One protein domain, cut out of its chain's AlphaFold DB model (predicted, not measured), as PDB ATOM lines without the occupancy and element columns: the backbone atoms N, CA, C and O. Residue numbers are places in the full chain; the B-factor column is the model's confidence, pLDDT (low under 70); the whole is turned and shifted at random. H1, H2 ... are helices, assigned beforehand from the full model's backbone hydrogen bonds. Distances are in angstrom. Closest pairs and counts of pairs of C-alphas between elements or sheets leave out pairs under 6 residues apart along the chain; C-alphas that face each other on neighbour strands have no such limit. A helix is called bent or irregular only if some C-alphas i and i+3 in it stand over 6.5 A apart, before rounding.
ATOM      1  N   ASP A  53     -40.314   6.991 -91.774       91.19
ATOM      2  CA  ASP A  53     -39.731   8.021 -90.899       91.19
ATOM      3  C   ASP A  53     -40.627   9.260 -90.784       91.19
ATOM      4  O   ASP A  53     -40.790   9.804 -89.692       91.19
ATOM      5  N   VAL A  54     -41.266   9.670 -91.889       93.25
ATOM      6  CA  VAL A  54     -42.238  10.775 -91.895       93.25
ATOM      7  C   VAL A  54     -43.427  10.412 -91.016       93.25
ATOM      8  O   VAL A  54     -43.884  11.231 -90.220       93.25
ATOM      9  N   TYR A  55     -43.920   9.179 -91.128       94.25
ATOM     10  CA  TYR A  55     -45.075   8.716 -90.367       94.25
ATOM     11  C   TYR A  55     -44.774   8.614 -88.865       94.25
ATOM     12  O   TYR A  55     -45.568   9.068 -88.040       94.25
ATOM     13  N   CYS A  56     -43.594   8.111 -88.494       94.81
ATOM     14  CA  CYS A  56     -43.146   8.079 -87.103       94.81
ATOM     15  C   CYS A  56     -42.989   9.486 -86.506       94.81
ATOM     16  O   CYS A  56     -43.508   9.758 -85.419       94.81
ATOM     17  N   GLU A  57     -42.330  10.397 -87.228       93.62
ATOM     18  CA  GLU A  57     -42.137  11.780 -86.781       93.62
ATOM     19  C   GLU A  57     -43.480  12.514 -86.648       93.62
ATOM     20  O   GLU A  57     -43.716  13.226 -85.674       93.62
ATOM     21  N   THR A  58     -44.410  12.259 -87.571       95.50
ATOM     22  CA  THR A  58     -45.779  12.782 -87.500       95.50
ATOM     23  C   THR A  58     -46.514  12.256 -86.268       95.50
ATOM     24  O   THR A  58     -47.163  13.029 -85.565       95.50
ATOM     25  N   CYS A  59     -46.374  10.968 -85.939       95.94
ATOM     26  CA  CYS A  59     -47.010  10.392 -84.752       95.94
ATOM     27  C   CYS A  59     -46.510  11.061 -83.469       95.94
ATOM     28  O   CYS A  59     -47.294  11.424 -82.585       95.94
ATOM     29  N   LYS A  60     -45.192  11.272 -83.385       94.00
ATOM     30  CA  LYS A  60     -44.570  12.020 -82.290       94.00
ATOM     31  C   LYS A  60     -45.150  13.431 -82.197       94.00
ATOM     32  O   LYS A  60     -45.581  13.834 -81.116       94.00
ATOM     33  N   ALA A  61     -45.225  14.134 -83.327       94.88
ATOM     34  CA  ALA A  61     -45.741  15.492 -83.399       94.88
ATOM     35  C   ALA A  61     -47.186  15.606 -82.898       94.88
ATOM     36  O   ALA A  61     -47.501  16.456 -82.062       94.88
ATOM     37  N   VAL A  62     -48.052  14.705 -83.364       95.62
ATOM     38  CA  VAL A  62     -49.460  14.604 -82.964       95.62
ATOM     39  C   VAL A  62     -49.578  14.399 -81.454       95.62
ATOM     40  O   VAL A  62     -50.297  15.142 -80.784       95.62
ATOM     41  N   ILE A  63     -48.826  13.452 -80.882       95.12
ATOM     42  CA  ILE A  63     -48.870  13.178 -79.439       95.12
ATOM     43  C   ILE A  63     -48.370  14.362 -78.608       95.12
ATOM     44  O   ILE A  63     -48.981  14.679 -77.583       95.12
ATOM     45  N   GLU A  64     -47.287  15.023 -79.014       93.88
ATOM     46  CA  GLU A  64     -46.745  16.177 -78.293       93.88
ATOM     47  C   GLU A  64     -47.712  17.365 -78.313       93.88
ATOM     48  O   GLU A  64     -48.007  17.939 -77.258       93.88
ATOM     49  N   GLN A  65     -48.261  17.690 -79.485       93.69
ATOM     50  CA  GLN A  65     -49.213  18.789 -79.650       93.69
ATOM     51  C   GLN A  65     -50.520  18.519 -78.902       93.69
ATOM     52  O   GLN A  65     -51.008  19.377 -78.159       93.69
ATOM     53  N   LEU A  66     -51.063  17.306 -79.015       94.06
ATOM     54  CA  LEU A  66     -52.292  16.933 -78.325       94.06
ATOM     55  C   LEU A  66     -52.080  16.877 -76.804       94.06
ATOM     56  O   LEU A  66     -52.926  17.346 -76.044       94.06
ATOM     57  N   THR A  67     -50.918  16.420 -76.324       93.38
ATOM     58  CA  THR A  67     -50.560  16.478 -74.894       93.38
ATOM     59  C   THR A  67     -50.447  17.920 -74.395       93.38
ATOM     60  O   THR A  67     -50.908  18.228 -73.292       93.38
ATOM     61  N   ALA A  68     -49.863  18.821 -75.189       92.94
ATOM     62  CA  ALA A  68     -49.736  20.230 -74.834       92.94
ATOM     63  C   ALA A  68     -51.105  20.922 -74.730       92.94
ATOM     64  O   ALA A  68     -51.355  21.631 -73.750       92.94
ATOM     65  N   LYS A  69     -52.005  20.672 -75.692       92.31
ATOM     66  CA  LYS A  69     -53.375  21.206 -75.697       92.31
ATOM     67  C   LYS A  69     -54.209  20.635 -74.539       92.31
ATOM     68  O   LYS A  69     -54.711  21.384 -73.702       92.31
ATOM     69  N   THR A  70     -54.240  19.309 -74.391       91.19
ATOM     70  CA  THR A  70     -55.060  18.619 -73.372       91.19
ATOM     71  C   THR A  70     -54.615  18.857 -71.932       91.19
ATOM     72  O   THR A  70     -55.420  18.717 -71.007       91.19
ATOM     73  N   ARG A  71     -53.369  19.294 -71.695       89.81
ATOM     74  CA  ARG A  71     -52.905  19.686 -70.354       89.81
ATOM     75  C   ARG A  71     -53.787  20.771 -69.730       89.81
ATOM     76  O   ARG A  71     -53.979  20.749 -68.513       89.81
ATOM     77  N   LYS A  72     -54.329  21.683 -70.542       90.25
ATOM     78  CA  LYS A  72     -55.203  22.775 -70.086       90.25
ATOM     79  C   LYS A  72     -56.583  22.270 -69.656       90.25
ATOM     80  O   LYS A  72     -57.138  22.769 -68.684       90.25
ATOM     81  N   TRP A  73     -57.096  21.230 -70.314       88.81
ATOM     82  CA  TRP A  73     -58.473  20.752 -70.137       88.81
ATOM     83  C   TRP A  73     -58.601  19.492 -69.289       88.81
ATOM     84  O   TRP A  73     -59.685  18.935 -69.177       88.81
ATOM     85  N   ARG A  74     -57.527  19.048 -68.632       85.00
ATOM     86  CA  ARG A  74     -57.516  17.797 -67.855       85.00
ATOM     87  C   ARG A  74     -58.612  17.702 -66.779       85.00
ATOM     88  O   ARG A  74     -58.954  16.600 -66.366       85.00
ATOM     89  N   LYS A  75     -59.115  18.840 -66.292       88.56
ATOM     90  CA  LYS A  75     -60.198  18.926 -65.295       88.56
ATOM     91  C   LYS A  75     -61.547  19.341 -65.897       88.56
ATOM     92  O   LYS A  75     -62.507  19.504 -65.152       88.56
ATOM     93  N   SER A  76     -61.611  19.564 -67.209       90.81
ATOM     94  CA  SER A  76     -62.831  19.997 -67.879       90.81
ATOM     95  C   SER A  76     -63.830  18.839 -67.944       90.81
ATOM     96  O   SER A  76     -63.443  17.738 -68.339       90.81
ATOM     97  N   PRO A  77     -65.118  19.068 -67.628       91.81
ATOM     98  CA  PRO A  77     -66.169  18.082 -67.870       91.81
ATOM     99  C   PRO A  77     -66.403  17.828 -69.369       91.81
ATOM    100  O   PRO A  77     -67.059  16.856 -69.719       91.81
ATOM    101  N   ARG A  78     -65.866  18.685 -70.251       93.31
ATOM    102  CA  ARG A  78     -65.970  18.580 -71.715       93.31
ATOM    103  C   ARG A  78     -64.699  18.030 -72.368       93.31
ATOM    104  O   ARG A  78     -64.446  18.323 -73.529       93.31
ATOM    105  N   LEU A  79     -63.879  17.273 -71.631       91.75
ATOM    106  CA  LEU A  79     -62.582  16.788 -72.121       91.75
ATOM    107  C   LEU A  79     -62.682  16.102 -73.493       91.75
ATOM    108  O   LEU A  79     -61.837  16.364 -74.335       91.75
ATOM    109  N   GLU A  80     -63.702  15.275 -73.719       91.00
ATOM    110  CA  GLU A  80     -63.899  14.557 -74.989       91.00
ATOM    111  C   GLU A  80     -64.108  15.527 -76.163       91.00
ATOM    112  O   GLU A  80     -63.367  15.484 -77.141       91.00
ATOM    113  N   SER A  81     -65.026  16.491 -76.024       94.31
ATOM    114  CA  SER A  81     -65.259  17.521 -77.049       94.31
ATOM    115  C   SER A  81     -64.027  18.401 -77.288       94.31
ATOM    116  O   SER A  81     -63.734  18.761 -78.423       94.31
ATOM    117  N   GLU A  82     -63.278  18.735 -76.233       94.81
ATOM    118  CA  GLU A  82     -62.030  19.500 -76.361       94.81
ATOM    119  C   GLU A  82     -60.930  18.692 -77.068       94.81
ATOM    120  O   GLU A  82     -60.121  19.261 -77.798       94.81
ATOM    121  N   VAL A  83     -60.884  17.369 -76.870       93.88
ATOM    122  CA  VAL A  83     -59.957  16.476 -77.581       93.88
ATOM    123  C   VAL A  83     -60.300  16.437 -79.070       93.88
ATOM    124  O   VAL A  83     -59.389  16.634 -79.868       93.88
ATOM    125  N   MET A  84     -61.576  16.285 -79.443       93.56
ATOM    126  CA  MET A  84     -62.016  16.331 -80.850       93.56
ATOM    127  C   MET A  84     -61.645  17.658 -81.522       93.56
ATOM    128  O   MET A  84     -60.895  17.672 -82.495       93.56
ATOM    129  N   ASN A  85     -62.022  18.789 -80.916       94.19
ATOM    130  CA  ASN A  85     -61.667  20.118 -81.430       94.19
ATOM    131  C   ASN A  85     -60.142  20.319 -81.539       94.19
ATOM    132  O   ASN A  85     -59.627  21.038 -82.403       94.19
ATOM    133  N   ALA A  86     -59.381  19.716 -80.622       95.06
ATOM    134  CA  ALA A  86     -57.932  19.780 -80.667       95.06
ATOM    135  C   ALA A  86     -57.354  18.983 -81.834       95.06
ATOM    136  O   ALA A  86     -56.377  19.477 -82.401       95.06
ATOM    137  N   MET A  87     -57.935  17.821 -82.171       95.06
ATOM    138  CA  MET A  87     -57.539  16.953 -83.288       95.06
ATOM    139  C   MET A  87     -57.738  17.641 -84.642       95.06
ATOM    140  O   MET A  87     -56.789  17.672 -85.426       95.06
ATOM    141  N   ASP A  88     -58.864  18.334 -84.844       94.19
ATOM    142  CA  ASP A  88     -59.142  19.120 -86.064       94.19
ATOM    143  C   ASP A  88     -58.066  20.173 -86.359       94.19
ATOM    144  O   ASP A  88     -57.786  20.537 -87.499       94.19
ATOM    145  N   THR A  89     -57.425  20.668 -85.303       95.62
ATOM    146  CA  THR A  89     -56.416  21.726 -85.376       95.62
ATOM    147  C   THR A  89     -54.986  21.196 -85.233       95.62
ATOM    148  O   THR A  89     -54.071  21.979 -84.970       95.62
ATOM    149  N   LEU A  90     -54.753  19.877 -85.320       95.00
ATOM    150  CA  LEU A  90     -53.401  19.296 -85.269       95.00
ATOM    151  C   LEU A  90     -52.697  19.326 -86.621       95.00
ATOM    152  O   LEU A  90     -51.500  19.618 -86.663       95.00
ATOM    153  N   CYS A  91     -53.420  19.047 -87.703       96.50
ATOM    154  CA  CYS A  91     -52.852  18.877 -89.041       96.50
ATOM    155  C   CYS A  91     -52.774  20.199 -89.816       96.50
ATOM    156  O   CYS A  91     -53.141  20.278 -90.981       96.50
ATOM    157  N   THR A  92     -52.288  21.262 -89.172       95.94
ATOM    158  CA  THR A  92     -52.089  22.564 -89.822       95.94
ATOM    159  C   THR A  92     -50.610  22.824 -90.075       95.94
ATOM    160  O   THR A  92     -49.736  22.310 -89.374       95.94
ATOM    161  N   LYS A  93     -50.303  23.646 -91.083       94.38
ATOM    162  CA  LYS A  93     -48.913  24.022 -91.386       94.38
ATOM    163  C   LYS A  93     -48.265  24.757 -90.212       94.38
ATOM    164  O   LYS A  93     -47.101  24.513 -89.924       94.38
ATOM    165  N   ASP A  94     -49.036  25.564 -89.489       92.75
ATOM    166  CA  ASP A  94     -48.543  26.363 -88.362       92.75
ATOM    167  C   ASP A  94     -48.173  25.493 -87.149       92.75
ATOM    168  O   ASP A  94     -47.238  25.796 -86.409       92.75
ATOM    169  N   THR A  95     -48.870  24.372 -86.940       91.94
ATOM    170  CA  THR A  95     -48.586  23.448 -85.828       91.94
ATOM    171  C   THR A  95     -47.419  22.501 -86.107       91.94
ATOM    172  O   THR A  95     -46.775  22.040 -85.155       91.94
ATOM    173  N   LEU A  96     -47.150  22.204 -87.383       91.25
ATOM    174  CA  LEU A  96     -46.171  21.203 -87.827       91.25
ATOM    175  C   LEU A  96     -44.951  21.793 -88.563       91.25
ATOM    176  O   LEU A  96     -44.021  21.049 -88.855       91.25
ATOM    177  N   GLY A  97     -44.914  23.092 -88.866       82.56
ATOM    178  CA  GLY A  97     -43.912  23.669 -89.770       82.56
ATOM    179  C   GLY A  97     -42.517  23.883 -89.178       82.56
ATOM    180  O   GLY A  97     -41.532  23.534 -89.816       82.56
ATOM    181  N   ASP A  98     -42.416  24.424 -87.961       84.00
ATOM    182  CA  ASP A  98     -41.133  24.985 -87.493       84.00
ATOM    183  C   ASP A  98     -40.288  24.029 -86.642       84.00
ATOM    184  O   ASP A  98     -39.100  24.257 -86.421       84.00
ATOM    185  N   LYS A  99     -40.905  22.981 -86.088       86.31
ATOM    186  CA  LYS A  99     -40.272  22.129 -85.063       86.31
ATOM    187  C   LYS A  99     -39.742  20.805 -85.587       86.31
ATOM    188  O   LYS A  99     -38.990  20.139 -84.882       86.31
ATOM    189  N   TYR A 100     -40.161  20.412 -86.780       88.38
ATOM    190  CA  TYR A 100     -39.941  19.073 -87.300       88.38
ATOM    191  C   TYR A 100     -39.065  19.124 -88.547       88.38
ATOM    192  O   TYR A 100     -38.931  20.150 -89.205       88.38
ATOM    193  N   LYS A 101     -38.432  17.993 -88.843       87.06
ATOM    194  CA  LYS A 101     -37.438  17.880 -89.920       87.06
ATOM    195  C   LYS A 101     -38.036  17.929 -91.319       87.06
ATOM    196  O   LYS A 101     -37.385  18.373 -92.258       87.06
ATOM    197  N   PHE A 102     -39.235  17.385 -91.467       89.94
ATOM    198  CA  PHE A 102     -39.882  17.240 -92.760       89.94
ATOM    199  C   PHE A 102     -40.632  18.513 -93.134       89.94
ATOM    200  O   PHE A 102     -41.037  19.289 -92.270       89.94
ATOM    201  N   SER A 103     -40.848  18.717 -94.432       91.38
ATOM    202  CA  SER A 103     -41.600  19.872 -94.906       91.38
ATOM    203  C   SER A 103     -43.030  19.853 -94.346       91.38
ATOM    204  O   SER A 103     -43.692  18.811 -94.298       91.38
ATOM    205  N   ALA A 104     -43.526  21.029 -93.953       92.75
ATOM    206  CA  ALA A 104     -44.891  21.211 -93.461       92.75
ATOM    207  C   ALA A 104     -45.971  20.521 -94.326       92.75
ATOM    208  O   ALA A 104     -46.806  19.827 -93.750       92.75
ATOM    209  N   PRO A 105     -45.990  20.634 -95.676       93.44
ATOM    210  CA  PRO A 105     -47.013  19.958 -96.480       93.44
ATOM    211  C   PRO A 105     -46.954  18.427 -96.368       93.44
ATOM    212  O   PRO A 105     -48.000  17.783 -96.318       93.44
ATOM    213  N   THR A 106     -45.755  17.846 -96.285       93.31
ATOM    214  CA  THR A 106     -45.575  16.397 -96.148       93.31
ATOM    215  C   THR A 106     -46.062  15.903 -94.786       93.31
ATOM    216  O   THR A 106     -46.761  14.892 -94.716       93.31
ATOM    217  N   LEU A 107     -45.770  16.642 -93.712       94.38
ATOM    218  CA  LEU A 107     -46.260  16.330 -92.365       94.38
ATOM    219  C   LEU A 107     -47.774  16.497 -92.234       94.38
ATOM    220  O   LEU A 107     -48.420  15.670 -91.601       94.38
ATOM    221  N   VAL A 108     -48.351  17.532 -92.851       95.50
ATOM    222  CA  VAL A 108     -49.806  17.738 -92.866       95.50
ATOM    223  C   VAL A 108     -50.500  16.560 -93.547       95.50
ATOM    224  O   VAL A 108     -51.382  15.957 -92.944       95.50
ATOM    225  N   LYS A 109     -50.028  16.142 -94.729       94.69
ATOM    226  CA  LYS A 109     -50.580  14.977 -95.438       94.69
ATOM    227  C   LYS A 109     -50.472  13.689 -94.615       94.69
ATOM    228  O   LYS A 109     -51.393  12.876 -94.604       94.69
ATOM    229  N   ALA A 110     -49.351  13.495 -93.919       95.19
ATOM    230  CA  ALA A 110     -49.161  12.358 -93.020       95.19
ATOM    231  C   ALA A 110     -50.097  12.400 -91.810       95.19
ATOM    232  O   ALA A 110     -50.620  11.365 -91.403       95.19
ATOM    233  N   CYS A 111     -50.313  13.589 -91.253       96.75
ATOM    234  CA  CYS A 111     -51.177  13.811 -90.105       96.75
ATOM    235  C   CYS A 111     -52.636  13.526 -90.466       96.75
ATOM    236  O   CYS A 111     -53.298  12.771 -89.760       96.75
ATOM    237  N   GLU A 112     -53.108  14.046 -91.601       95.56
ATOM    238  CA  GLU A 112     -54.459  13.795 -92.111       95.56
ATOM    239  C   GLU A 112     -54.693  12.302 -92.362       95.56
ATOM    240  O   GLU A 112     -55.701  11.755 -91.922       95.56
ATOM    241  N   ALA A 113     -53.739  11.619 -93.007       94.50
ATOM    242  CA  ALA A 113     -53.827  10.179 -93.236       94.50
ATOM    243  C   ALA A 113     -53.863   9.382 -91.919       94.50
ATOM    244  O   ALA A 113     -54.617   8.419 -91.801       94.50
ATOM    245  N   MET A 114     -53.074   9.797 -90.925       94.88
ATOM    246  CA  MET A 114     -53.030   9.162 -89.609       94.88
ATOM    247  C   MET A 114     -54.336   9.350 -88.835       94.88
ATOM    248  O   MET A 114     -54.847   8.379 -88.283       94.88
ATOM    249  N   LEU A 115     -54.882  10.570 -88.797       94.50
ATOM    250  CA  LEU A 115     -56.156  10.835 -88.128       94.50
ATOM    251  C   LEU A 115     -57.305  10.113 -88.835       94.50
ATOM    252  O   LEU A 115     -58.092   9.453 -88.173       94.50
ATOM    253  N   ALA A 116     -57.344  10.107 -90.169       93.69
ATOM    254  CA  ALA A 116     -58.396   9.418 -90.916       93.69
ATOM    255  C   ALA A 116     -58.497   7.908 -90.611       93.69
ATOM    256  O   ALA A 116     -59.570   7.321 -90.750       93.69
ATOM    257  N   GLU A 117     -57.393   7.259 -90.223       93.38
ATOM    258  CA  GLU A 117     -57.386   5.835 -89.874       93.38
ATOM    259  C   GLU A 117     -57.470   5.565 -88.363       93.38
ATOM    260  O   GLU A 117     -58.057   4.555 -87.973       93.38
ATOM    261  N   HIS A 118     -56.907   6.447 -87.529       95.31
ATOM    262  CA  HIS A 118     -56.662   6.201 -86.101       95.31
ATOM    263  C   HIS A 118     -57.240   7.266 -85.154       95.31
ATOM    264  O   HIS A 118     -56.829   7.336 -83.994       95.31
ATOM    265  N   GLU A 119     -58.166   8.107 -85.614       94.50
ATOM    266  CA  GLU A 119     -58.826   9.117 -84.773       94.50
ATOM    267  C   GLU A 119     -59.519   8.491 -83.553       94.50
ATOM    268  O   GLU A 119     -59.292   8.941 -82.432       94.50
ATOM    269  N   GLU A 120     -60.275   7.406 -83.741       92.88
ATOM    270  CA  GLU A 120     -60.986   6.715 -82.652       92.88
ATOM    271  C   GLU A 120     -60.018   6.184 -81.574       92.88
ATOM    272  O   GLU A 120     -60.249   6.337 -80.371       92.88
ATOM    273  N   ASP A 121     -58.888   5.607 -82.000       93.75
ATOM    274  CA  ASP A 121     -57.839   5.109 -81.101       93.75
ATOM    275  C   ASP A 121     -57.210   6.259 -80.292       93.75
ATOM    276  O   ASP A 121     -56.901   6.121 -79.099       93.75
ATOM    277  N   LEU A 122     -57.010   7.408 -80.947       93.62
ATOM    278  CA  LEU A 122     -56.428   8.600 -80.344       93.62
ATOM    279  C   LEU A 122     -57.393   9.250 -79.346       93.62
ATOM    280  O   LEU A 122     -56.970   9.643 -78.256       93.62
ATOM    281  N   GLU A 123     -58.682   9.311 -79.667       92.88
ATOM    282  CA  GLU A 123     -59.715   9.769 -78.745       92.88
ATOM    283  C   GLU A 123     -59.739   8.884 -77.493       92.88
ATOM    284  O   GLU A 123     -59.603   9.382 -76.370       92.88
ATOM    285  N   GLU A 124     -59.793   7.559 -77.665       92.69
ATOM    286  CA  GLU A 124     -59.816   6.619 -76.545       92.69
ATOM    287  C   GLU A 124     -58.597   6.806 -75.620       92.69
ATOM    288  O   GLU A 124     -58.722   6.790 -74.383       92.69
ATOM    289  N   LEU A 125     -57.416   7.024 -76.208       93.19
ATOM    290  CA  LEU A 125     -56.166   7.242 -75.483       93.19
ATOM    291  C   LEU A 125     -56.241   8.444 -74.530       93.19
ATOM    292  O   LEU A 125     -55.688   8.395 -73.420       93.19
ATOM    293  N   TYR A 126     -56.901   9.528 -74.942       91.75
ATOM    294  CA  TYR A 126     -57.004  10.753 -74.148       91.75
ATOM    295  C   TYR A 126     -58.224  10.767 -73.225       91.75
ATOM    296  O   TYR A 126     -58.074  11.190 -72.074       91.75
ATOM    297  N   SER A 127     -59.361  10.219 -73.651       87.81
ATOM    298  CA  SER A 127     -60.594  10.157 -72.856       87.81
ATOM    299  C   SER A 127     -60.446   9.237 -71.644       87.81
ATOM    300  O   SER A 127     -60.830   9.588 -70.528       87.81
ATOM    301  N   ARG A 128     -59.787   8.078 -71.799       84.75
ATOM    302  CA  ARG A 128     -59.612   7.131 -70.681       84.75
ATOM    303  C   ARG A 128     -58.529   7.544 -69.685       84.75
ATOM    304  O   ARG A 128     -58.487   6.997 -68.584       84.75
ATOM    305  N   ASN A 129     -57.630   8.456 -70.066       78.69
ATOM    306  CA  ASN A 129     -56.520   8.972 -69.250       78.69
ATOM    307  C   ASN A 129     -55.692   7.890 -68.513       78.69
ATOM    308  O   ASN A 129     -55.093   8.151 -67.468       78.69
ATOM    309  N   LYS A 130     -55.670   6.656 -69.042       77.88
ATOM    310  CA  LYS A 130     -55.021   5.491 -68.411       77.88
ATOM    311  C   LYS A 130     -53.497   5.568 -68.489       77.88
ATOM    312  O   LYS A 130     -52.809   5.012 -67.637       77.88
ATOM    313  N   VAL A 131     -52.976   6.268 -69.495       81.31
ATOM    314  CA  VAL A 131     -51.545   6.367 -69.795       81.31
ATOM    315  C   VAL A 131     -51.058   7.784 -69.493       81.31
ATOM    316  O   VAL A 131     -51.640   8.769 -69.956       81.31
ATOM    317  N   LYS A 132     -49.993   7.909 -68.694       78.81
ATOM    318  CA  LYS A 132     -49.463   9.209 -68.261       78.81
ATOM    319  C   LYS A 132     -48.390   9.720 -69.225       78.81
ATOM    320  O   LYS A 132     -47.414   9.034 -69.497       78.81
ATOM    321  N   GLY A 133     -48.522  10.981 -69.641       69.88
ATOM    322  CA  GLY A 133     -47.440  11.777 -70.237       69.88
ATOM    323  C   GLY A 133     -46.651  11.066 -71.343       69.88
ATOM    324  O   GLY A 133     -47.228  10.664 -72.349       69.88
ATOM    325  N   LYS A 134     -45.333  10.920 -71.134       73.25
ATOM    326  CA  LYS A 134     -44.372  10.360 -72.105       73.25
ATOM    327  C   LYS A 134     -44.682   8.918 -72.526       73.25
ATOM    328  O   LYS A 134     -44.285   8.510 -73.613       73.25
ATOM    329  N   ASP A 135     -45.444   8.175 -71.727       88.75
ATOM    330  CA  ASP A 135     -45.823   6.800 -72.060       88.75
ATOM    331  C   ASP A 135     -46.872   6.742 -73.179       88.75
ATOM    332  O   ASP A 135     -47.003   5.710 -73.833       88.75
ATOM    333  N   LYS A 136     -47.586   7.848 -73.453       92.19
ATOM    334  CA  LYS A 136     -48.579   7.916 -74.538       92.19
ATOM    335  C   LYS A 136     -47.946   7.680 -75.905       92.19
ATOM    336  O   LYS A 136     -48.508   6.940 -76.703       92.19
ATOM    337  N   PHE A 137     -46.758   8.241 -76.135       92.25
ATOM    338  CA  PHE A 137     -46.005   8.030 -77.370       92.25
ATOM    339  C   PHE A 137     -45.674   6.548 -77.567       92.25
ATOM    340  O   PHE A 137     -46.017   5.962 -78.588       92.25
ATOM    341  N   ASN A 138     -45.070   5.909 -76.562       91.50
ATOM    342  CA  ASN A 138     -44.717   4.492 -76.652       91.50
ATOM    343  C   ASN A 138     -45.955   3.598 -76.785       91.50
ATOM    344  O   ASN A 138     -45.947   2.639 -77.552       91.50
ATOM    345  N   HIS A 139     -47.027   3.911 -76.064       93.12
ATOM    346  CA  HIS A 139     -48.254   3.132 -76.133       93.12
ATOM    347  C   HIS A 139     -48.904   3.210 -77.520       93.12
ATOM    348  O   HIS A 139     -49.258   2.180 -78.091       93.12
ATOM    349  N   TRP A 140     -49.026   4.415 -78.075       93.94
ATOM    350  CA  TRP A 140     -49.743   4.634 -79.326       93.94
ATOM    351  C   TRP A 140     -48.841   4.437 -80.550       93.94
ATOM    352  O   TRP A 140     -49.054   3.493 -81.310       93.94
ATOM    353  N   CYS A 141     -47.769   5.227 -80.684       94.44
ATOM    354  CA  CYS A 141     -46.883   5.219 -81.854       94.44
ATOM    355  C   CYS A 141     -46.089   3.914 -82.016       94.44
ATOM    356  O   CYS A 141     -45.930   3.431 -83.135       94.44
ATOM    357  N   ASN A 142     -45.594   3.320 -80.922       92.06
ATOM    358  CA  ASN A 142     -44.841   2.056 -80.979       92.06
ATOM    359  C   ASN A 142     -45.735   0.818 -80.813       92.06
ATOM    360  O   ASN A 142     -45.448  -0.235 -81.390       92.06
ATOM    361  N   GLY A 143     -46.793   0.930 -80.008       90.81
ATOM    362  CA  GLY A 143     -47.662  -0.184 -79.635       90.81
ATOM    363  C   GLY A 143     -48.834  -0.389 -80.588       90.81
ATOM    364  O   GLY A 143     -48.862  -1.386 -81.311       90.81
ATOM    365  N   GLN A 144     -49.805   0.526 -80.546       91.19
ATOM    366  CA  GLN A 144     -51.079   0.385 -81.256       91.19
ATOM    367  C   GLN A 144     -50.910   0.507 -82.772       91.19
ATOM    368  O   GLN A 144     -51.138  -0.468 -83.488       91.19
ATOM    369  N   ILE A 145     -50.436   1.662 -83.252       93.31
ATOM    370  CA  ILE A 145     -50.352   1.938 -84.695       93.31
ATOM    371  C   ILE A 145     -49.025   1.473 -85.308       93.31
ATOM    372  O   ILE A 145     -48.910   1.315 -86.519       93.31
ATOM    373  N   LYS A 146     -48.008   1.216 -84.470       93.56
ATOM    374  CA  LYS A 146     -46.666   0.745 -84.873       93.56
ATOM    375  C   LYS A 146     -45.973   1.641 -85.913       93.56
ATOM    376  O   LYS A 146     -45.095   1.162 -86.629       93.56
ATOM    377  N   ALA A 147     -46.315   2.927 -85.960       92.81
ATOM    378  CA  ALA A 147     -45.719   3.918 -86.854       92.81
ATOM    379  C   ALA A 147     -44.197   4.021 -86.683       92.81
ATOM    380  O   ALA A 147     -43.473   4.193 -87.654       92.81
ATOM    381  N   CYS A 148     -43.709   3.868 -85.450       92.56
ATOM    382  CA  CYS A 148     -42.291   3.998 -85.105       92.56
ATOM    383  C   CYS A 148     -41.575   2.652 -84.895       92.56
ATOM    384  O   CYS A 148     -40.448   2.603 -84.400       92.56
ATOM    385  N   ARG A 149     -42.213   1.525 -85.237       90.38
ATOM    386  CA  ARG A 149     -41.625   0.203 -84.992       90.38
ATOM    387  C   ARG A 149     -40.368   0.007 -85.847       90.38
ATOM    388  O   ARG A 149     -40.444  -0.015 -87.069       90.38
ATOM    389  N   GLY A 150     -39.233  -0.215 -85.183       84.56
ATOM    390  CA  GLY A 150     -37.941  -0.450 -85.840       84.56
ATOM    391  C   GLY A 150     -37.215   0.823 -86.280       84.56
ATOM    392  O   GLY A 150     -36.162   0.726 -86.901       84.56
ATOM    393  N   ILE A 151     -37.755   1.998 -85.943       86.75
ATOM    394  CA  ILE A 151     -37.150   3.292 -86.245       86.75
ATOM    395  C   ILE A 151     -36.456   3.810 -84.983       86.75
ATOM    396  O   ILE A 151     -37.086   4.026 -83.946       86.75
ATOM    397  N   ASP A 152     -35.146   4.037 -85.069       80.25
ATOM    398  CA  ASP A 152     -34.389   4.685 -84.000       80.25
ATOM    399  C   ASP A 152     -34.704   6.188 -83.978       80.25
ATOM    400  O   ASP A 152     -34.053   6.990 -84.649       80.25
ATOM    401  N   VAL A 153     -35.686   6.582 -83.163       78.31
ATOM    402  CA  VAL A 153     -36.135   7.982 -82.996       78.31
ATOM    403  C   VAL A 153     -34.995   8.914 -82.552       78.31
ATOM    404  O   VAL A 153     -34.990  10.098 -82.876       78.31
ATOM    405  N   ALA A 154     -33.983   8.386 -81.858       78.81
ATOM    406  CA  ALA A 154     -32.784   9.146 -81.490       78.81
ATOM    407  C   ALA A 154     -31.878   9.453 -82.701       78.81
ATOM    408  O   ALA A 154     -31.160  10.453 -82.717       78.81
ATOM    409  N   LYS A 155     -31.902   8.599 -83.731       74.06
ATOM    410  CA  LYS A 155     -31.021   8.689 -84.902       74.06
ATOM    411  C   LYS A 155     -31.537   9.681 -85.945       74.06
ATOM    412  O   LYS A 155     -30.768  10.543 -86.356       74.06
ATOM    413  N   ILE A 156     -32.819   9.573 -86.310       69.44
ATOM    414  CA  ILE A 156     -33.804  10.584 -85.920       69.44
ATOM    415  C   ILE A 156     -33.255  11.989 -85.691       69.44
ATOM    416  O   ILE A 156     -32.735  12.674 -86.566       69.44
ATOM    417  N   GLU A 157     -33.362  12.403 -84.436       71.38
ATOM    418  CA  GLU A 157     -32.919  13.685 -83.898       71.38
ATOM    419  C   GLU A 157     -31.489  14.072 -84.309       71.38
ATOM    420  O   GLU A 157     -31.284  15.225 -84.683       71.38
ATOM    421  N   ALA A 158     -30.552  13.122 -84.362       72.44
ATOM    422  CA  ALA A 158     -29.135  13.387 -84.606       72.44
ATOM    423  C   ALA A 158     -28.732  13.735 -86.058       72.44
ATOM    424  O   ALA A 158     -27.687  14.355 -86.233       72.44
ATOM    425  N   ASN A 159     -29.501  13.357 -87.089       61.72
ATOM    426  CA  ASN A 159     -29.150  13.638 -88.494       61.72
ATOM    427  C   ASN A 159     -30.310  14.308 -89.258       61.72
ATOM    428  O   ASN A 159     -31.152  13.607 -89.817       61.72
TER     429      ASN A 159
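Overview. This is residues 53 to 159 of the 228 residues of the protein "Hypothetical protein" of Eutreptiella gymnastica (UniProt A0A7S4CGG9). One long helix, H1, runs through the middle of an elongated body, and shorter helices pack round it: H2 folds back beside its later half, H4a crosses its earlier half nearly at a right angle, and H5 covers another side. H4 is sharply bent, its second arm H4b packing on H2, while H6 sits near the beginning of H1. The printed part has 107 residues with six named helices, H1 to H6 in order, and no named strand; its class is all helix. It is compact, with a radius of gyration of the C-alphas of 13.2 A and spans of 42 by 26 by 23 A.

Arrangement. H1, residues 53 to 73, forms a hairpin with H2, residues 79 to 88; they touch closest at the C-alphas of Trp 73 and Leu 79, 6.0 A apart, at a steep tilt of 40 degrees, opposite ways. H3, residues 93 to 96, touches H4a, residues 104 to 117, with C-alphas Lys 93 and Ala 104 closest at 5.3 A. H4a touches H1, about perpendicular at 75 degrees, with C-alphas Thr 58 and Leu 107 closest at 6.0 A. H4b, residues 120 to 127, touches H2, with C-alphas Glu 80 and Ser 127 closest at 5.9 A. H5, residues 135 to 144, touches H1 with C-alphas Cys 59 and Cys 141 closest at 5.9 A. H6, residues 153 to 158, is near H1 and apart from H5. Each O i to N i+4 pair is within hydrogen-bond range in H2, H4a, H4b, H5 and H6, and 15 of 17 in H1; H3 is too short for one.

Along the chain. H1 begins at C-alpha 53 (-39.731, 8.021, -90.899) and spans 30.7 A. H4, residues 104 to 127, was assigned as one helix by its hydrogen bonds but is bent: C-alphas 117 and 120 are 8.1 A apart, and arms H4a, 20.1 A, and H4b, 10.4 A, are about perpendicular at 89 degrees. H2 measures 14.5 A, H5 12.4 A. H6 ends at C-alpha 158 (-29.135, 13.387, -84.606).

Size, cuts and confidence. The two C-alphas farthest apart, Pro 77 and Asn 159, are 42.6 A apart. The printed part has no cut and no long link. Residues 133, 156 and 159 have pLDDT under 70.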